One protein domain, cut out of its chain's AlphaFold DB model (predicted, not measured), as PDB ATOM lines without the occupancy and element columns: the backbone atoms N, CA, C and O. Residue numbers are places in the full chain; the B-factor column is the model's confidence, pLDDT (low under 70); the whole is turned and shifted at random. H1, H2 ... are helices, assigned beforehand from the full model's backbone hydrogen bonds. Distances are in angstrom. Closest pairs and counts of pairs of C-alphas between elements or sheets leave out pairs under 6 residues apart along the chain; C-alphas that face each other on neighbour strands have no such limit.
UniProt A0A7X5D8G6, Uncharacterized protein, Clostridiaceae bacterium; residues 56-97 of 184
ATOM      1  N   THR A  56     -17.856  12.266 -54.618       88.94
ATOM      2  CA  THR A  56     -18.697  12.527 -53.456       88.94
ATOM      3  C   THR A  56     -18.873  11.280 -52.589       88.94
ATOM      4  O   THR A  56     -18.691  10.138 -53.023       88.94
ATOM      5  N   LEU A  57     -19.170  11.490 -51.307       87.44
ATOM      6  CA  LEU A  57     -19.477  10.394 -50.396       87.44
ATOM      7  C   LEU A  57     -20.794   9.711 -50.771       87.44
ATOM      8  O   LEU A  57     -21.738  10.342 -51.222       87.44
ATOM      9  N   LYS A  58     -20.901   8.409 -50.491       89.00
ATOM     10  CA  LYS A  58     -22.184   7.702 -50.602       89.00
ATOM     11  C   LYS A  58     -23.205   8.301 -49.615       89.00
ATOM     12  O   LYS A  58     -22.810   8.571 -48.475       89.00
ATOM     13  N   PRO A  59     -24.506   8.389 -49.955       91.38
ATOM     14  CA  PRO A  59     -25.533   8.955 -49.066       91.38
ATOM     15  C   PRO A  59     -25.575   8.296 -47.681       91.38
ATOM     16  O   PRO A  59     -25.710   8.953 -46.652       91.38
ATOM     17  N   GLN A  60     -25.358   6.977 -47.618       90.50
ATOM     18  CA  GLN A  60     -25.271   6.243 -46.350       90.50
ATOM     19  C   GLN A  60     -24.095   6.701 -45.472       90.50
ATOM     20  O   GLN A  60     -24.224   6.763 -44.249       90.50
ATOM     21  N   THR A  61     -22.957   7.052 -46.077       89.75
ATOM     22  CA  THR A  61     -21.791   7.574 -45.354       89.75
ATOM     23  C   THR A  61     -22.074   8.971 -44.810       89.75
ATOM     24  O   THR A  61     -21.763   9.235 -43.647       89.75
ATOM     25  N   VAL A  62     -22.716   9.832 -45.607       90.81
ATOM     26  CA  VAL A  62     -23.152  11.173 -45.181       90.81
ATOM     27  C   VAL A  62     -24.151  11.066 -44.032       90.81
ATOM     28  O   VAL A  62     -23.953  11.673 -42.982       90.81
ATOM     29  N   LYS A  63     -25.170  10.208 -44.164       92.19
ATOM     30  CA  LYS A  63     -26.126   9.914 -43.090       92.19
ATOM     31  C   LYS A  63     -25.396   9.496 -41.814       92.19
ATOM     32  O   LYS A  63     -25.585  10.123 -40.777       92.19
ATOM     33  N   ARG A  64     -24.498   8.508 -41.893       90.50
ATOM     34  CA  ARG A  64     -23.725   8.009 -40.744       90.50
ATOM     35  C   ARG A  64     -22.903   9.103 -40.047       90.50
ATOM     36  O   ARG A  64     -22.877   9.121 -38.821       90.50
ATOM     37  N   LYS A  65     -22.298  10.045 -40.785       87.94
ATOM     38  CA  LYS A  65     -21.575  11.209 -40.216       87.94
ATOM     39  C   LYS A  65     -22.460  12.013 -39.251       87.94
ATOM     40  O   LYS A  65     -22.006  12.468 -38.195       87.94
ATOM     41  N   TYR A  66     -23.733  12.158 -39.602       92.12
ATOM     42  CA  TYR A  66     -24.705  12.977 -38.887       92.12
ATOM     43  C   TYR A  66     -25.565  12.227 -37.866       92.12
ATOM     44  O   TYR A  66     -26.358  12.865 -37.170       92.12
ATOM     45  N   LEU A  67     -25.388  10.913 -37.721       92.50
ATOM     46  CA  LEU A  67     -26.014  10.131 -36.654       92.50
ATOM     47  C   LEU A  67     -25.094  10.033 -35.429       92.50
ATOM     48  O   LEU A  67     -23.866  10.071 -35.549       92.50
ATOM     49  N   SER A  68     -25.685   9.957 -34.238       90.94
ATOM     50  CA  SER A  68     -25.007   9.523 -33.013       90.94
ATOM     51  C   SER A  68     -24.858   7.999 -32.988       90.94
ATOM     52  O   SER A  68     -25.443   7.302 -33.816       90.94
ATOM     53  N   GLU A  69     -24.099   7.483 -32.022       88.69
ATOM     54  CA  GLU A  69     -23.928   6.036 -31.809       88.69
ATOM     55  C   GLU A  69     -25.273   5.318 -31.624       88.69
ATOM     56  O   GLU A  69     -25.488   4.250 -32.183       88.69
ATOM     57  N   ASN A  70     -26.229   5.977 -30.963       89.31
ATOM     58  CA  ASN A  70     -27.583   5.459 -30.740       89.31
ATOM     59  C   ASN A  70     -28.518   5.636 -31.957       89.31
ATOM     60  O   ASN A  70     -29.726   5.462 -31.834       89.31
ATOM     61  N   GLY A  71     -28.001   6.063 -33.115       90.56
ATOM     62  CA  GLY A  71     -28.781   6.252 -34.343       90.56
ATOM     63  C   GLY A  71     -29.612   7.541 -34.405       90.56
ATOM     64  O   GLY A  71     -30.330   7.753 -35.382       90.56
ATOM     65  N   ASN A  72     -29.498   8.435 -33.417       94.12
ATOM     66  CA  ASN A  72     -30.229   9.705 -33.395       94.12
ATOM     67  C   ASN A  72     -29.550  10.765 -34.275       94.12
ATOM     68  O   ASN A  72     -28.326  10.866 -34.318       94.12
ATOM     69  N   ILE A  73     -30.334  11.621 -34.939       93.75
ATOM     70  CA  ILE A  73     -29.790  12.707 -35.770       93.75
ATOM     71  C   ILE A  73     -29.178  13.800 -34.878       93.75
ATOM     72  O   ILE A  73     -29.876  14.448 -34.091       93.75
ATOM     73  N   LYS A  74     -27.873  14.052 -35.046       94.12
ATOM     74  CA  LYS A  74     -27.119  15.119 -34.367       94.12
ATOM     75  C   LYS A  74     -27.661  16.507 -34.738       94.12
ATOM     76  O   LYS A  74     -28.254  16.701 -35.799       94.12
ATOM     77  N   LYS A  75     -27.363  17.528 -33.925       93.94
ATOM     78  CA  LYS A  75     -27.696  18.938 -34.236       93.94
ATOM     79  C   LYS A  75     -27.155  19.375 -35.607       93.94
ATOM     80  O   LYS A  75     -27.865  20.028 -36.368       93.94
ATOM     81  N   SER A  76     -25.931  18.964 -35.941       90.38
ATOM     82  CA  SER A  76     -25.323  19.185 -37.259       90.38
ATOM     83  C   SER A  76     -26.095  18.493 -38.387       90.38
ATOM     84  O   SER A  76     -26.281  19.091 -39.440       90.38
ATOM     85  N   GLY A  77     -26.628  17.294 -38.144       92.44
ATOM     86  CA  GLY A  77     -27.488  16.573 -39.083       92.44
ATOM     87  C   GLY A  77     -28.817  17.269 -39.346       92.44
ATOM     88  O   GLY A  77     -29.227  17.390 -40.494       92.44
ATOM     89  N   LYS A  78     -29.460  17.811 -38.304       94.75
ATOM     90  CA  LYS A  78     -30.678  18.624 -38.469       94.75
ATOM     91  C   LYS A  78     -30.405  19.876 -39.311       94.75
ATOM     92  O   LYS A  78     -31.208  20.218 -40.170       94.75
ATOM     93  N   LYS A  79     -29.257  20.537 -39.096       94.31
ATOM     94  CA  LYS A  79     -28.819  21.684 -39.911       94.31
ATOM     95  C   LYS A  79     -28.574  21.276 -41.369       94.31
ATOM     96  O   LYS A  79     -28.993  22.001 -42.264       94.31
ATOM     97  N   TYR A  80     -27.944  20.123 -41.589       93.00
ATOM     98  CA  TYR A  80     -27.703  19.572 -42.922       93.00
ATOM     99  C   TYR A  80     -29.015  19.298 -43.665       93.00
ATOM    100  O   TYR A  80     -29.232  19.837 -44.744       93.00
ATOM    101  N   LEU A  81     -29.936  18.560 -43.040       94.75
ATOM    102  CA  LEU A  81     -31.256  18.267 -43.603       94.75
ATOM    103  C   LEU A  81     -32.069  19.533 -43.878       94.75
ATOM    104  O   LEU A  81     -32.724  19.620 -44.907       94.75
ATOM    105  N   LYS A  82     -31.994  20.547 -43.005       95.75
ATOM    106  CA  LYS A  82     -32.646  21.841 -43.251       95.75
ATOM    107  C   LYS A  82     -32.100  22.540 -44.503       95.75
ATOM    108  O   LYS A  82     -32.849  23.245 -45.165       95.75
ATOM    109  N   LYS A  83     -30.808  22.380 -44.801       94.88
ATOM    110  CA  LYS A  83     -30.139  23.032 -45.936       94.88
ATOM    111  C   LYS A  83     -30.327  22.270 -47.252       94.88
ATOM    112  O   LYS A  83     -30.517  22.906 -48.277       94.88
ATOM    113  N   TYR A  84     -30.274  20.938 -47.217       94.12
ATOM    114  CA  TYR A  84     -30.211  20.092 -48.418       94.12
ATOM    115  C   TYR A  84     -31.426  19.170 -48.612       94.12
ATOM    116  O   TYR A  84     -31.518  18.476 -49.619       94.12
ATOM    117  N   GLY A  85     -32.355  19.112 -47.655       93.50
ATOM    118  CA  GLY A  85     -33.582  18.307 -47.718       93.50
ATOM    119  C   GLY A  85     -33.392  16.796 -47.526       93.50
ATOM    120  O   GLY A  85     -34.331  16.109 -47.132       93.50
ATOM    121  N   SER A  86     -32.188  16.267 -47.748       93.25
ATOM    122  CA  SER A  86     -31.867  14.841 -47.624       93.25
ATOM    123  C   SER A  86     -30.417  14.620 -47.162       93.25
ATOM    124  O   SER A  86     -29.682  15.573 -46.909       93.25
ATOM    125  N   PHE A  87     -30.012  13.353 -47.012       93.50
ATOM    126  CA  PHE A  87     -28.615  12.962 -46.765       93.50
ATOM    127  C   PHE A  87     -27.857  12.615 -48.057       93.50
ATOM    128  O   PHE A  87     -26.819  11.955 -47.993       93.50
ATOM    129  N   GLU A  88     -28.366  13.027 -49.219       93.44
ATOM    130  CA  GLU A  88     -27.583  12.986 -50.451       93.44
ATOM    131  C   GLU A  88     -26.330  13.861 -50.300       93.44
ATOM    132  O   GLU A  88     -26.391  14.905 -49.644       93.44
ATOM    133  N   PRO A  89     -25.180  13.442 -50.850       90.56
ATOM    134  CA  PRO A  89     -23.956  14.214 -50.743       90.56
ATOM    135  C   PRO A  89     -24.102  15.560 -51.447       90.56
ATOM    136  O   PRO A  89     -24.372  15.633 -52.644       90.56
ATOM    137  N   SER A  90     -23.851  16.636 -50.710       88.12
ATOM    138  CA  SER A  90     -23.880  17.986 -51.273       88.12
ATOM    139  C   SER A  90     -22.659  18.310 -52.133       88.12
ATOM    140  O   SER A  90     -22.696  19.283 -52.878       88.12
ATOM    141  N   GLY A  91     -21.566  17.543 -52.015       85.69
ATOM    142  CA  GLY A  91     -20.302  17.874 -52.679       85.69
ATOM    143  C   GLY A  91     -19.653  19.144 -52.121       85.69
ATOM    144  O   GLY A  91     -18.802  19.746 -52.769       85.69
ATOM    145  N   THR A  92     -20.042  19.560 -50.912       85.25
ATOM    146  CA  THR A  92     -19.535  20.767 -50.250       85.25
ATOM    147  C   THR A  92     -18.675  20.401 -49.043       85.25
ATOM    148  O   THR A  92     -18.560  19.240 -48.645       85.25
ATOM    149  N   SER A  93     -18.067  21.399 -48.405       82.38
ATOM    150  CA  SER A  93     -17.347  21.185 -47.147       82.38
ATOM    151  C   SER A  93     -18.244  20.662 -46.015       82.38
ATOM    152  O   SER A  93     -17.724  20.052 -45.080       82.38
ATOM    153  N   ASP A  94     -19.574  20.814 -46.096       85.00
ATOM    154  CA  ASP A  94     -20.497  20.340 -45.059       85.00
ATOM    155  C   ASP A  94     -20.459  18.804 -44.942       85.00
ATOM    156  O   ASP A  94     -20.268  18.258 -43.848       85.00
ATOM    157  N   ASP A  95     -20.567  18.093 -46.068       85.50
ATOM    158  CA  ASP A  95     -20.515  16.629 -46.138       85.50
ATOM    159  C   ASP A  95     -19.119  16.084 -46.440       85.50
ATOM    160  O   ASP A  95     -18.956  14.873 -46.564       85.50
ATOM    161  N   SER A  96     -18.108  16.952 -46.498       79.25
ATOM    162  CA  SER A  96     -16.731  16.556 -46.775       79.25
ATOM    163  C   SER A  96     -16.274  15.372 -45.908       79.25
ATOM    164  O   SER A  96     -16.624  15.273 -44.722       79.25
ATOM    165  N   PRO A  97     -15.474  14.455 -46.477       67.62
ATOM    166  CA  PRO A  97     -14.932  13.316 -45.737       67.62
ATOM    167  C   PRO A  97     -13.971  13.727 -44.616       67.62
ATOM    168  O   PRO A  97     -13.671  12.922 -43.740       67.62
TER     169      PRO A  97
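AT A GLANCE: This is residues 56 to 97 of the 184 residues of an uncharacterized protein of Clostridiaceae bacterium (UniProt A0A7X5D8G6). Two short helices, H1 and H2, make a V that narrows where H1 ends and H2 begins, with a loop of residues 67 to 74 joining them at that end. After H2, a tail with no named element, residues 85 to 97, turns back across the open end of the V. The printed part has 42 residues with two named helices, H1 then H2, and no named strand; the class is all helix, though the helices hold 18 of the 42 printed residues, under half. The whole is compact, with a radius of gyration of the C-alphas of 9.2 A, and spans 26 by 18 by 14 A.

HOW THE PARTS SIT: H1, residues 59 to 66, and H2, residues 75 to 84, form a helical hairpin. They only just touch, with 3 pairs of C-alphas within 8 A. The closest C-alphas of the two are those of Tyr 66 and Gly 77, 4.6 A apart. Their centres are 11.7 A apart. They run opposite ways at a steep tilt of 39 degrees. In H1 and H2 every O i to N i+4 pair is within hydrogen-bond range.

IN THESE COORDINATES: H1 begins at C-alpha 59, (-25.533, 8.955, -49.066), and measures 11.0 A from first to last C-alpha. Eight residues make the short link to H2. H2, the longest helix with 10 residues, measures 14.4 A and ends at C-alpha 84, (-30.211, 20.092, -48.418). Residues 85 to 97 follow, their C-alphas 5 to 11 A from the mean of the C-alphas.

THE WHOLE: The outline is rounded. The two C-alphas farthest apart are those of Asn 70 and Gly 91, 26.2 A. The C-alphas of Thr 56 and Pro 97, the first and last printed, are 8.6 A apart. The printed part has no cut. Mean pLDDT of the printed part is 90.1; residue 97 alone is under 70.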